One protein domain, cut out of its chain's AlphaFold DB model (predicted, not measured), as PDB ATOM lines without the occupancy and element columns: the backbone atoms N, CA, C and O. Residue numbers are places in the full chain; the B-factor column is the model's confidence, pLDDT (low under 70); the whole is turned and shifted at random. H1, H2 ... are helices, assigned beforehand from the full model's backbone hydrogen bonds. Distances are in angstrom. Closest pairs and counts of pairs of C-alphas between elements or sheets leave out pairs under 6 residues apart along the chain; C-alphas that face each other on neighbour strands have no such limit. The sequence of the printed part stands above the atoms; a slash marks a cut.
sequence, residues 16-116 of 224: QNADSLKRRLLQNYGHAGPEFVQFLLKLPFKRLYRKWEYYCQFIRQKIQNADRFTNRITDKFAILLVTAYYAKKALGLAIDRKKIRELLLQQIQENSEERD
ATOM      1  N   GLN A  16     110.247  75.020  66.410       97.25
ATOM      2  CA  GLN A  16     110.923  75.551  65.224       97.25
ATOM      3  C   GLN A  16     110.097  76.639  64.516       97.25
ATOM      4  O   GLN A  16     110.663  77.620  64.022       97.25
ATOM      5  N   ASN A  17     108.767  76.498  64.464       96.75
ATOM      6  CA  ASN A  17     107.883  77.535  63.932       96.75
ATOM      7  C   ASN A  17     107.949  78.812  64.784       96.75
ATOM      8  O   ASN A  17     108.092  79.901  64.221       96.75
ATOM      9  N   ALA A  18     107.934  78.684  66.114       96.44
ATOM     10  CA  ALA A  18     108.076  79.814  67.033       96.44
ATOM     11  C   ALA A  18     109.418  80.550  66.859       96.44
ATOM     12  O   ALA A  18     109.434  81.773  66.699       96.44
ATOM     13  N   ASP A  19     110.533  79.816  66.799       97.38
ATOM     14  CA  ASP A  19     111.868  80.397  66.601       97.38
ATOM     15  C   ASP A  19     112.006  81.097  65.247       97.38
ATOM     16  O   ASP A  19     112.601  82.177  65.141       97.38
ATOM     17  N   SER A  20     111.415  80.509  64.204       97.00
ATOM     18  CA  SER A  20     111.408  81.087  62.859       97.00
ATOM     19  C   SER A  20     110.634  82.405  62.819       97.00
ATOM     20  O   SER A  20     111.131  83.388  62.261       97.00
ATOM     21  N   LEU A  21     109.454  82.454  63.449       96.00
ATOM     22  CA  LEU A  21     108.657  83.677  63.576       96.00
ATOM     23  C   LEU A  21     109.426  84.753  64.344       96.00
ATOM     24  O   LEU A  21     109.555  85.874  63.853       96.00
ATOM     25  N   LYS A  22     109.998  84.407  65.501       96.25
ATOM     26  CA  LYS A  22     110.763  85.341  66.336       96.25
ATOM     27  C   LYS A  22     111.917  85.974  65.560       96.25
ATOM     28  O   LYS A  22     112.042  87.195  65.539       96.25
ATOM     29  N   ARG A  23     112.726  85.162  64.869       96.88
ATOM     30  CA  ARG A  23     113.882  85.644  64.095       96.88
ATOM     31  C   ARG A  23     113.472  86.598  62.975       96.88
ATOM     32  O   ARG A  23     114.085  87.649  62.816       96.88
ATOM     33  N   ARG A  24     112.435  86.245  62.208       95.88
ATOM     34  CA  ARG A  24     111.973  87.054  61.069       95.88
ATOM     35  C   ARG A  24     111.311  88.354  61.513       95.88
ATOM     36  O   ARG A  24     111.595  89.391  60.918       95.88
ATOM     37  N   LEU A  25     110.476  88.309  62.551       95.12
ATOM     38  CA  LEU A  25     109.776  89.486  63.066       95.12
ATOM     39  C   LEU A  25     110.739  90.490  63.707       95.12
ATOM     40  O   LEU A  25     110.581  91.681  63.480       95.12
ATOM     41  N   LEU A  26     111.778  90.035  64.419       95.75
ATOM     42  CA  LEU A  26     112.803  90.933  64.976       95.75
ATOM     43  C   LEU A  26     113.581  91.704  63.903       95.75
ATOM     44  O   LEU A  26     114.085  92.786  64.175       95.75
ATOM     45  N   GLN A  27     113.667  91.161  62.690       96.19
ATOM     46  CA  GLN A  27     114.318  91.818  61.556       96.19
ATOM     47  C   GLN A  27     113.353  92.688  60.733       96.19
ATOM     48  O   GLN A  27     113.812  93.525  59.967       96.19
ATOM     49  N   ASN A  28     112.035  92.476  60.851       94.75
ATOM     50  CA  ASN A  28     111.016  93.066  59.972       94.75
ATOM     51  C   ASN A  28     109.740  93.410  60.762       94.75
ATOM     52  O   ASN A  28     108.706  92.751  60.622       94.75
ATOM     53  N   TYR A  29     109.802  94.427  61.620       95.00
ATOM     54  CA  TYR A  29     108.675  94.866  62.450       95.00
ATOM     55  C   TYR A  29     108.260  96.307  62.142       95.00
ATOM     56  O   TYR A  29     108.996  97.085  61.549       95.00
ATOM     57  N   GLY A  30     107.048  96.678  62.564       94.44
ATOM     58  CA  GLY A  30     106.560  98.058  62.464       94.44
ATOM     59  C   GLY A  30     105.916  98.444  61.128       94.44
ATOM     60  O   GLY A  30     105.485  99.580  60.992       94.44
ATOM     61  N   HIS A  31     105.777  97.521  60.171       93.44
ATOM     62  CA  HIS A  31     105.197  97.818  58.850       93.44
ATOM     63  C   HIS A  31     103.660  97.734  58.818       93.44
ATOM     64  O   HIS A  31     102.987  98.640  58.330       93.44
ATOM     65  N   ALA A  32     103.089  96.672  59.399       93.75
ATOM     66  CA  ALA A  32     101.655  96.387  59.292       93.75
ATOM     67  C   ALA A  32     100.762  97.429  59.992       93.75
ATOM     68  O   ALA A  32      99.667  97.730  59.527       93.75
ATOM     69  N   GLY A  33     101.216  97.985  61.121       94.69
ATOM     70  CA  GLY A  33     100.462  98.988  61.880       94.69
ATOM     71  C   GLY A  33     100.207 100.271  61.077       94.69
ATOM     72  O   GLY A  33      99.043 100.620  60.872       94.69
ATOM     73  N   PRO A  34     101.259 100.955  60.587       96.69
ATOM     74  CA  PRO A  34     101.123 102.135  59.736       96.69
ATOM     75  C   PRO A  34     100.263 101.900  58.494       96.69
ATOM     76  O   PRO A  34      99.366 102.696  58.221       96.69
ATOM     77  N   GLU A  35     100.475 100.791  57.779       96.38
ATOM     78  CA  GLU A  35      99.691 100.442  56.588       96.38
ATOM     79  C   GLU A  35      98.201 100.272  56.922       96.38
ATOM     80  O   GLU A  35      97.324 100.836  56.257       96.38
ATOM     81  N   PHE A  36      97.899  99.571  58.017       96.88
ATOM     82  CA  PHE A  36      96.532  99.397  58.487       96.88
ATOM     83  C   PHE A  36      95.873 100.728  58.873       96.88
ATOM     84  O   PHE A  36      94.737 100.987  58.477       96.88
ATOM     85  N   VAL A  37      96.578 101.602  59.598       96.56
ATOM     86  CA  VAL A  37      96.059 102.920  59.996       96.56
ATOM     87  C   VAL A  37      95.803 103.803  58.774       96.56
ATOM     88  O   VAL A  37      94.724 104.386  58.667       96.56
ATOM     89  N   GLN A  38      96.732 103.857  57.815       96.94
ATOM     90  CA  GLN A  38      96.542 104.612  56.571       96.94
ATOM     91  C   GLN A  38      95.325 104.118  55.785       96.94
ATOM     92  O   GLN A  38      94.579 104.921  55.224       96.94
ATOM     93  N   PHE A  39      95.092 102.806  55.758       97.00
ATOM     94  CA  PHE A  39      93.888 102.240  55.164       97.00
ATOM     95  C   PHE A  39      92.618 102.675  55.911       97.00
ATOM     96  O   PHE A  39      91.641 103.071  55.274       97.00
ATOM     97  N   LEU A  40      92.617 102.637  57.248       96.31
ATOM     98  CA  LEU A  40      91.463 103.040  58.059       96.31
ATOM     99  C   LEU A  40      91.109 104.521  57.887       96.31
ATOM    100  O   LEU A  40      89.926 104.838  57.783       96.31
ATOM    101  N   LEU A  41      92.106 105.407  57.805       96.50
ATOM    102  CA  LEU A  41      91.899 106.851  57.619       96.50
ATOM    103  C   LEU A  41      91.215 107.192  56.286       96.50
ATOM    104  O   LEU A  41      90.539 108.212  56.186       96.50
ATOM    105  N   LYS A  42      91.335 106.325  55.274       96.50
ATOM    106  CA  LYS A  42      90.650 106.472  53.978       96.50
ATOM    107  C   LYS A  42      89.187 106.014  54.015       96.50
ATOM    108  O   LYS A  42      88.457 106.209  53.043       96.50
ATOM    109  N   LEU A  43      88.739 105.358  55.090       95.69
ATOM    110  CA  LEU A  43      87.370 104.862  55.201       95.69
ATOM    111  C   LEU A  43      86.444 105.906  55.838       95.69
ATOM    112  O   LEU A  43      86.774 106.473  56.877       95.69
ATOM    113  N   PRO A  44      85.216 106.081  55.315       96.56
ATOM    114  CA  PRO A  44      84.210 106.884  55.995       96.56
ATOM    115  C   PRO A  44      83.891 106.302  57.375       96.56
ATOM    116  O   PRO A  44      83.576 105.112  57.487       96.56
ATOM    117  N   PHE A  45      83.857 107.152  58.405       94.62
ATOM    118  CA  PHE A  45      83.521 106.750  59.777       94.62
ATOM    119  C   PHE A  45      82.221 105.934  59.847       94.62
ATOM    120  O   PHE A  45      82.173 104.879  60.475       94.62
ATOM    121  N   LYS A  46      81.183 106.344  59.104       96.69
ATOM    122  CA  LYS A  46      79.891 105.637  59.034       96.69
ATOM    123  C   LYS A  46      80.031 104.172  58.602       96.69
ATOM    124  O   LYS A  46      79.258 103.324  59.044       96.69
ATOM    125  N   ARG A  47      81.014 103.849  57.756       96.00
ATOM    126  CA  ARG A  47      81.294 102.475  57.310       96.00
ATOM    127  C   ARG A  47      81.951 101.649  58.416       96.00
ATOM    128  O   ARG A  47      81.617 100.474  58.565       96.00
ATOM    129  N   LEU A  48      82.857 102.253  59.187       95.25
ATOM    130  CA  LEU A  48      83.458 101.634  60.372       95.25
ATOM    131  C   LEU A  48      82.388 101.375  61.434       95.25
ATOM    132  O   LEU A  48      82.221 100.234  61.860       95.25
ATOM    133  N   TYR A  49      81.600 102.402  61.760       96.25
ATOM    134  CA  TYR A  49      80.535 102.335  62.756       96.25
ATOM    135  C   TYR A  49      79.493 101.263  62.421       96.25
ATOM    136  O   TYR A  49      79.246 100.379  63.231       96.25
ATOM    137  N   ARG A  50      78.957 101.247  61.191       97.56
ATOM    138  CA  ARG A  50      78.004 100.206  60.756       97.56
ATOM    139  C   ARG A  50      78.584  98.800  60.860       97.56
ATOM    140  O   ARG A  50      77.867  97.847  61.153       97.56
ATOM    141  N   LYS A  51      79.884  98.645  60.586       96.75
ATOM    142  CA  LYS A  51      80.533  97.335  60.668       96.75
ATOM    143  C   LYS A  51      80.714  96.884  62.113       96.75
ATOM    144  O   LYS A  51      80.531  95.702  62.393       96.75
ATOM    145  N   TRP A  52      81.048  97.816  62.999       97.56
ATOM    146  CA  TRP A  52      81.090  97.588  64.437       97.56
ATOM    147  C   TRP A  52      79.705  97.222  64.981       97.56
ATOM    148  O   TRP A  52      79.564  96.168  65.589       97.56
ATOM    149  N   GLU A  53      78.672  97.997  64.651       97.50
ATOM    150  CA  GLU A  53      77.286  97.756  65.071       97.50
ATOM    151  C   GLU A  53      76.776  96.381  64.616       97.50
ATOM    152  O   GLU A  53      76.212  95.632  65.415       97.50
ATOM    153  N   TYR A  54      77.077  95.990  63.373       97.06
ATOM    154  CA  TYR A  54      76.803  94.644  62.866       97.06
ATOM    155  C   TYR A  54      77.428  93.549  63.745       97.06
ATOM    156  O   TYR A  54      76.762  92.572  64.088       97.06
ATOM    157  N   TYR A  55      78.705  93.689  64.122       96.75
ATOM    158  CA  TYR A  55      79.362  92.695  64.973       96.75
ATOM    159  C   TYR A  55      78.854  92.731  66.414       96.75
ATOM    160  O   TYR A  55      78.737  91.671  67.027       96.75
ATOM    161  N   CYS A  56      78.478  93.901  66.933       95.06
ATOM    162  CA  CYS A  56      77.833  94.014  68.235       95.06
ATOM    163  C   CYS A  56      76.511  93.240  68.272       95.06
ATOM    164  O   CYS A  56      76.294  92.433  69.174       95.06
ATOM    165  N   GLN A  57      75.647  93.438  67.274       94.81
ATOM    166  CA  GLN A  57      74.383  92.706  67.161       94.81
ATOM    167  C   GLN A  57      74.621  91.199  67.017       94.81
ATOM    168  O   GLN A  57      74.000  90.408  67.726       94.81
ATOM    169  N   PHE A  58      75.570  90.807  66.164       93.50
ATOM    170  CA  PHE A  58      75.942  89.408  65.975       93.50
ATOM    171  C   PHE A  58      76.389  88.735  67.283       93.50
ATOM    172  O   PHE A  58      75.940  87.631  67.583       93.50
ATOM    173  N   ILE A  59      77.253  89.383  68.072       92.62
ATOM    174  CA  ILE A  59      77.733  88.830  69.348       92.62
ATOM    175  C   ILE A  59      76.583  88.730  70.355       92.62
ATOM    176  O   ILE A  59      76.425  87.689  70.987       92.62
ATOM    177  N   ARG A  60      75.742  89.767  70.474       90.56
ATOM    178  CA  ARG A  60      74.603  89.770  71.410       90.56
ATOM    179  C   ARG A  60      73.631  88.623  71.152       90.56
ATOM    180  O   ARG A  60      73.179  88.005  72.104       90.56
ATOM    181  N   GLN A  61      73.377  88.289  69.888       90.12
ATOM    182  CA  GLN A  61      72.537  87.143  69.512       90.12
ATOM    183  C   GLN A  61      73.132  85.782  69.910       90.12
ATOM    184  O   GLN A  61      72.422  84.780  69.910       90.12
ATOM    185  N   LYS A  62      74.436  85.714  70.199       87.44
ATOM    186  CA  LYS A  62      75.139  84.479  70.578       87.44
ATOM    187  C   LYS A  62      75.381  84.350  72.080       87.44
ATOM    188  O   LYS A  62      75.769  83.275  72.529       87.44
ATOM    189  N   ILE A  63      75.137  85.406  72.852       84.00
ATOM    190  CA  ILE A  63      75.220  85.374  74.312       84.00
ATOM    191  C   ILE A  63      73.873  84.895  74.854       84.00
ATOM    192  O   ILE A  63      72.865  85.574  74.696       84.00
ATOM    193  N   GLN A  64      73.860  83.723  75.490       71.81
ATOM    194  CA  GLN A  64      72.633  83.121  76.026       71.81
ATOM    195  C   GLN A  64      72.156  83.811  77.312       71.81
ATOM    196  O   GLN A  64      70.959  83.986  77.507       71.81
ATOM    197  N   ASN A  65      73.090  84.254  78.159       69.69
ATOM    198  CA  ASN A  65      72.794  84.877  79.448       69.69
ATOM    199  C   ASN A  65      73.404  86.275  79.500       69.69
ATOM    200  O   ASN A  65      74.575  86.446  79.843       69.69
ATOM    201  N   ALA A  66      72.615  87.281  79.122       72.25
ATOM    202  CA  ALA A  66      73.060  88.662  79.190       72.25
ATOM    203  C   ALA A  66      73.152  89.126  80.655       72.25
ATOM    204  O   ALA A  66      72.160  89.181  81.375       72.25
ATOM    205  N   ASP A  67      74.354  89.494  81.088       73.44
ATOM    206  CA  ASP A  67      74.631  90.135  82.370       73.44
ATOM    207  C   ASP A  67      75.054  91.610  82.197       73.44
ATOM    208  O   ASP A  67      75.139  92.148  81.086       73.44
ATOM    209  N   ARG A  68      75.399  92.272  83.308       76.69
ATOM    210  CA  ARG A  68      75.906  93.660  83.323       76.69
ATOM    211  C   ARG A  68      77.221  93.873  82.552       76.69
ATOM    212  O   ARG A  68      77.618  95.016  82.325       76.69
ATOM    213  N   PHE A  69      77.941  92.810  82.198       78.19
ATOM    214  CA  PHE A  69      79.207  92.859  81.467       78.19
ATOM    215  C   PHE A  69      79.036  92.629  79.962       78.19
ATOM    216  O   PHE A  69      79.922  93.034  79.208       78.19
ATOM    217  N   THR A  70      77.898  92.082  79.526       82.94
ATOM    218  CA  THR A  70      77.539  91.807  78.121       82.94
ATOM    219  C   THR A  70      77.909  92.932  77.169       82.94
ATOM    220  O   THR A  70      78.602  92.687  76.186       82.94
ATOM    221  N   ASN A  71      77.506  94.174  77.464       85.69
ATOM    222  CA  ASN A  71      77.791  95.314  76.587       85.69
ATOM    223  C   ASN A  71      79.301  95.543  76.449       85.69
ATOM    224  O   ASN A  71      79.823  95.595  75.343       85.69
ATOM    225  N   ARG A  72      80.028  95.554  77.572       84.25
ATOM    226  CA  ARG A  72      81.484  95.768  77.581       84.25
ATOM    227  C   ARG A  72      82.249  94.660  76.855       84.25
ATOM    228  O   ARG A  72      83.283  94.934  76.255       84.25
ATOM    229  N   ILE A  73      81.778  93.418  76.948       87.06
ATOM    230  CA  ILE A  73      82.350  92.278  76.219       87.06
ATOM    231  C   ILE A  73      82.055  92.442  74.728       87.06
ATOM    232  O   ILE A  73      82.972  92.433  73.915       87.06
ATOM    233  N   THR A  74      80.790  92.677  74.388       91.38
ATOM    234  CA  THR A  74      80.330  92.884  73.013       91.38
ATOM    235  C   THR A  74      81.166  93.945  72.305       91.38
ATOM    236  O   THR A  74      81.718  93.666  71.245       91.38
ATOM    237  N   ASP A  75      81.331  95.119  72.916       91.81
ATOM    238  CA  ASP A  75      82.030  96.246  72.298       91.81
ATOM    239  C   ASP A  75      83.491  95.899  71.973       91.81
ATOM    240  O   ASP A  75      83.970  96.175  70.871       91.81
ATOM    241  N   LYS A  76      84.193  95.235  72.902       90.12
ATOM    242  CA  LYS A  76      85.598  94.829  72.729       90.12
ATOM    243  C   LYS A  76      85.772  93.779  71.639       90.12
ATOM    244  O   LYS A  76      86.630  93.916  70.771       90.12
ATOM    245  N   PHE A  77      84.962  92.728  71.680       92.38
ATOM    246  CA  PHE A  77      85.052  91.634  70.719       92.38
ATOM    247  C   PHE A  77      84.602  92.077  69.321       92.38
ATOM    248  O   PHE A  77      85.195  91.666  68.322       92.38
ATOM    249  N   ALA A  78      83.627  92.986  69.235       95.38
ATOM    250  CA  ALA A  78      83.238  93.608  67.978       95.38
ATOM    251  C   ALA A  78      84.405  94.378  67.350       95.38
ATOM    252  O   ALA A  78      84.640  94.231  66.153       95.38
ATOM    253  N   ILE A  79      85.185  95.130  68.138       94.88
ATOM    254  CA  ILE A  79      86.385  95.822  67.642       94.88
ATOM    255  C   ILE A  79      87.387  94.825  67.044       94.88
ATOM    256  O   ILE A  79      87.851  95.048  65.929       94.88
ATOM    257  N   LEU A  80      87.667  93.697  67.703       94.69
ATOM    258  CA  LEU A  80      88.568  92.668  67.158       94.69
ATOM    259  C   LEU A  80      88.068  92.099  65.821       94.69
ATOM    260  O   LEU A  80      88.849  91.929  64.884       94.69
ATOM    261  N   LEU A  81      86.761  91.851  65.700       95.50
ATOM    262  CA  LEU A  81      86.153  91.360  64.459       95.50
ATOM    263  C   LEU A  81      86.180  92.404  63.336       95.50
ATOM    264  O   LEU A  81      86.418  92.056  62.176       95.50
ATOM    265  N   VAL A  82      85.975  93.683  63.663       96.25
ATOM    266  CA  VAL A  82      86.158  94.802  62.726       96.25
ATOM    267  C   VAL A  82      87.611  94.868  62.259       96.25
ATOM    268  O   VAL A  82      87.857  94.957  61.054       96.25
ATOM    269  N   THR A  83      88.566  94.757  63.184       95.38
ATOM    270  CA  THR A  83      89.999  94.748  62.881       95.38
ATOM    271  C   THR A  83      90.346  93.597  61.947       95.38
ATOM    272  O   THR A  83      90.880  93.844  60.873       95.38
ATOM    273  N   ALA A  84      89.953  92.359  62.258       94.81
ATOM    274  CA  ALA A  84      90.182  91.209  61.381       94.81
ATOM    275  C   ALA A  84      89.529  91.380  59.995       94.81
ATOM    276  O   ALA A  84      90.083  90.964  58.973       94.81
ATOM    277  N   TYR A  85      88.348  92.010  59.934       94.62
ATOM    278  CA  TYR A  85      87.651  92.278  58.678       94.62
ATOM    279  C   TYR A  85      88.430  93.232  57.764       94.62
ATOM    280  O   TYR A  85      88.507  92.976  56.558       94.62
ATOM    281  N   TYR A  86      88.969  94.322  58.314       95.56
ATOM    282  CA  TYR A  86      89.691  95.328  57.538       95.56
ATOM    283  C   TYR A  86      91.169  94.988  57.343       95.56
ATOM    284  O   TYR A  86      91.677  95.228  56.254       95.56
ATOM    285  N   ALA A  87      91.830  94.351  58.314       95.12
ATOM    286  CA  ALA A  87      93.232  93.940  58.219       95.12
ATOM    287  C   ALA A  87      93.470  93.000  57.031       95.12
ATOM    288  O   ALA A  87      94.447  93.155  56.310       95.12
ATOM    289  N   LYS A  88      92.517  92.101  56.745       93.81
ATOM    290  CA  LYS A  88      92.550  91.243  55.549       93.81
ATOM    291  C   LYS A  88      92.684  92.040  54.249       93.81
ATOM    292  O   LYS A  88      93.368  91.608  53.333       93.81
ATOM    293  N   LYS A  89      91.985  93.176  54.156       92.31
ATOM    294  CA  LYS A  89      91.990  94.031  52.962       92.31
ATOM    295  C   LYS A  89      93.202  94.950  52.933       92.31
ATOM    296  O   LYS A  89      93.775  95.135  51.875       92.31
ATOM    297  N   ALA A  90      93.543  95.521  54.085       95.44
ATOM    298  CA  ALA A  90      94.634  96.471  54.212       95.44
ATOM    299  C   ALA A  90      95.997  95.818  53.975       95.44
ATOM    300  O   ALA A  90      96.822  96.413  53.311       95.44
ATOM    301  N   LEU A  91      96.202  94.605  54.494       94.19
ATOM    302  CA  LEU A  91      97.506  93.936  54.518       94.19
ATOM    303  C   LEU A  91      97.624  92.799  53.491       94.19
ATOM    304  O   LEU A  91      98.612  92.073  53.483       94.19
ATOM    305  N   GLY A  92      96.572  92.540  52.705       90.62
ATOM    306  CA  GLY A  92      96.539  91.419  51.756       90.62
ATOM    307  C   GLY A  92      96.673  90.025  52.392       90.62
ATOM    308  O   GLY A  92      96.957  89.055  51.696       90.62
ATOM    309  N   LEU A  93      96.478  89.897  53.710       88.25
ATOM    310  CA  LEU A  93      96.705  88.648  54.441       88.25
ATOM    311  C   LEU A  93      95.541  87.660  54.295       88.25
ATOM    312  O   LEU A  93      94.360  88.023  54.355       88.25
ATOM    313  N   ALA A  94      95.868  86.370  54.227       90.38
ATOM    314  CA  ALA A  94      94.898  85.278  54.252       90.38
ATOM    315  C   ALA A  94      94.310  85.074  55.665       90.38
ATOM    316  O   ALA A  94      94.625  84.119  56.366       90.38
ATOM    317  N   ILE A  95      93.434  85.986  56.096       91.81
ATOM    318  CA  ILE A  95      92.762  85.898  57.400       91.81
ATOM    319  C   ILE A  95      91.471  85.074  57.286       91.81
ATOM    320  O   ILE A  95      90.549  85.434  56.531       91.81
ATOM    321  N   ASP A  96      91.380  84.002  58.079       93.44
ATOM    322  CA  ASP A  96      90.156  83.223  58.290       93.44
ATOM    323  C   ASP A  96      89.274  83.886  59.358       93.44
ATOM    324  O   ASP A  96      89.359  83.639  60.562       93.44
ATOM    325  N   ARG A  97      88.382  84.762  58.893       91.56
ATOM    326  CA  ARG A  97      87.453  85.489  59.768       91.56
ATOM    327  C   ARG A  97      86.437  84.575  60.452       91.56
ATOM    328  O   ARG A  97      85.876  84.985  61.464       91.56
ATOM    329  N   LYS A  98      86.140  83.400  59.883       92.19
ATOM    330  CA  LYS A  98      85.169  82.468  60.462       92.19
ATOM    331  C   LYS A  98      85.780  81.824  61.704       92.19
ATOM    332  O   LYS A  98      85.169  81.931  62.763       92.19
ATOM    333  N   LYS A  99      87.010  81.312  61.596       92.88
ATOM    334  CA  LYS A  99      87.745  80.743  62.736       92.88
ATOM    335  C   LYS A  99      88.026  81.760  63.834       92.88
ATOM    336  O   LYS A  99      87.796  81.459  64.997       92.88
ATOM    337  N   ILE A 100      88.441  82.985  63.486       93.62
ATOM    338  CA  ILE A 100      88.621  84.052  64.492       93.62
ATOM    339  C   ILE A 100      87.319  84.287  65.255       93.62
ATOM    340  O   ILE A 100      87.316  84.388  66.475       93.62
ATOM    341  N   ARG A 101      86.195  84.362  64.542       92.50
ATOM    342  CA  ARG A 101      84.887  84.569  65.162       92.50
ATOM    343  C   ARG A 101      84.483  83.412  66.070       92.50
ATOM    344  O   ARG A 101      83.937  83.675  67.130       92.50
ATOM    345  N   GLU A 102      84.727  82.174  65.661       92.06
ATOM    346  CA  GLU A 102      84.446  80.983  66.471       92.06
ATOM    347  C   GLU A 102      85.288  80.969  67.750       92.06
ATOM    348  O   GLU A 102      84.716  80.899  68.833       92.06
ATOM    349  N   LEU A 103      86.602  81.182  67.633       91.44
ATOM    350  CA  LEU A 103      87.529  81.285  68.766       91.44
ATOM    351  C   LEU A 103      87.101  82.377  69.755       91.44
ATOM    352  O   LEU A 103      87.071  82.174  70.966       91.44
ATOM    353  N   LEU A 104      86.715  83.543  69.239       91.06
ATOM    354  CA  LEU A 104      86.246  84.655  70.058       91.06
ATOM    355  C   LEU A 104      84.906  84.363  70.756       91.06
ATOM    356  O   LEU A 104      84.716  84.776  71.895       91.06
ATOM    357  N   LEU A 105      83.974  83.672  70.097       88.56
ATOM    358  CA  LEU A 105      82.693  83.297  70.704       88.56
ATOM    359  C   LEU A 105      82.864  82.229  71.785       88.56
ATOM    360  O   LEU A 105      82.256  82.360  72.846       88.56
ATOM    361  N   GLN A 106      83.708  81.229  71.538       86.56
ATOM    362  CA  GLN A 106      84.063  80.209  72.524       86.56
ATOM    363  C   GLN A 106      84.631  80.864  73.789       86.56
ATOM    364  O   GLN A 106      84.133  80.629  74.888       86.56
ATOM    365  N   GLN A 107      85.553  81.815  73.626       83.94
ATOM    366  CA  GLN A 107      86.119  82.571  74.742       83.94
ATOM    367  C   GLN A 107      85.059  83.340  75.555       83.94
ATOM    368  O   GLN A 107      85.173  83.490  76.775       83.94
ATOM    369  N   ILE A 108      84.025  83.879  74.903       82.69
ATOM    370  CA  ILE A 108      82.936  84.580  75.600       82.69
ATOM    371  C   ILE A 108      82.127  83.602  76.458       82.69
ATOM    372  O   ILE A 108      81.747  83.973  77.574       82.69
ATOM    373  N   GLN A 109      81.878  82.397  75.939       79.38
ATOM    374  CA  GLN A 109      81.120  81.337  76.605       79.38
ATOM    375  C   GLN A 109      81.881  80.779  77.810       79.38
ATOM    376  O   GLN A 109      81.352  80.848  78.917       79.38
ATOM    377  N   GLU A 110      83.134  80.362  77.629       75.75
ATOM    378  CA  GLU A 110      83.990  79.818  78.697       75.75
ATOM    379  C   GLU A 110      84.141  80.813  79.853       75.75
ATOM    380  O   GLU A 110      83.829  80.512  81.004       75.75
ATOM    381  N   ASN A 111      84.473  82.073  79.545       73.44
ATOM    382  CA  ASN A 111      84.542  83.088  80.592       73.44
ATOM    383  C   ASN A 111      83.173  83.373  81.230       73.44
ATOM    384  O   ASN A 111      83.128  83.925  82.322       73.44
ATOM    385  N   SER A 112      82.044  83.131  80.553       69.50
ATOM    386  CA  SER A 112      80.731  83.346  81.178       69.50
ATOM    387  C   SER A 112      80.481  82.358  82.310       69.50
ATOM    388  O   SER A 112      79.942  82.758  83.339       69.50
ATOM    389  N   GLU A 113      80.956  81.123  82.155       62.47
ATOM    390  CA  GLU A 113      80.866  80.081  83.172       62.47
ATOM    391  C   GLU A 113      81.802  80.379  84.347       62.47
ATOM    392  O   GLU A 113      81.369  80.358  85.499       62.47
ATOM    393  N   GLU A 114      83.049  80.777  84.077       62.78
ATOM    394  CA  GLU A 114      84.000  81.189  85.124       62.78
ATOM    395  C   GLU A 114      83.589  82.482  85.853       62.78
ATOM    396  O   GLU A 114      83.909  82.694  87.030       62.78
ATOM    397  N   ARG A 115      82.872  83.380  85.166       68.75
ATOM    398  CA  ARG A 115      82.329  84.612  85.761       68.75
ATOM    399  C   ARG A 115      81.063  84.381  86.569       68.75
ATOM    400  O   ARG A 115      80.657  85.303  87.283       68.75
ATOM    401  N   ASP A 116      80.424  83.219  86.462       78.00
ATOM    402  CA  ASP A 116      79.197  82.938  87.193       78.00
ATOM    403  C   ASP A 116      79.498  82.739  88.680       78.00
ATOM    404  O   ASP A 116      79.678  81.632  89.190       78.00
TER     405      ASP A 116
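This is residues 16 to 116 of the 224 residues of the protein "HTH_56 domain-containing protein" of Tumebacillus sp. BK434 (UniProt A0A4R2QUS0). What is the main picture? One long helix, H4, makes the core: H3 crosses it, H5 folds back beside it as a helical hairpin, and H2 packs across its residues 86 to 90. Residues 16 to 30, of which 16 to 27 belong to H1, stick out as an arm. What is it made of? The printed part has 101 residues with five named helices, H1 to H5 in chain order, and no named strand; the class is all helix. How tightly is it built? It is loose and flat, with a radius of gyration of the C-alphas of 16.3 A and spans of 45 by 40 by 20 A.

What comes first? H1, residues 16 to 27, touches no helix and is apart from H2, residues 32 to 41. What touches the hub? H2 touches the hub H4, residues 70 to 90, about perpendicular at 79 degrees, with H4's residues 86 to 90 alone; the closest C-alphas, of Phe 36 and Ala 90, are 5.5 A apart. H3, residues 45 to 60, touches H4 at a steep tilt of 52 degrees, opposite ways, closest at the C-alphas of Tyr 55 and Ala 78, 5.0 A. H5, residues 97 to 114, forms a hairpin with H4 at a shallow tilt of 19 degrees, opposite ways, closest at the C-alphas of Ala 84 and Arg 97, 6.5 A. How do the backbones run? Every O i to N i+4 pair is within hydrogen-bond range in H2, H3 and H5, against 7 of 8 in H1 and 16 of 17 in H4.

Where are the ends? C-alpha 16 of H1 is at (110.923, 75.551, 65.224), and C-alpha 114 of H5 at (84.000, 81.189, 85.124). How long are the longer helices? From first to last C-alpha H3 measures 22.4 A, H4 29.8 A and H5 25.9 A.

How far does it reach? The two C-alphas farthest apart, of Gln 27 and Asn 65, are 45.7 A apart. Is it whole and sure? The printed part has no cut and no long link; pLDDT is under 70 at residue 65 and residues 112 to 115.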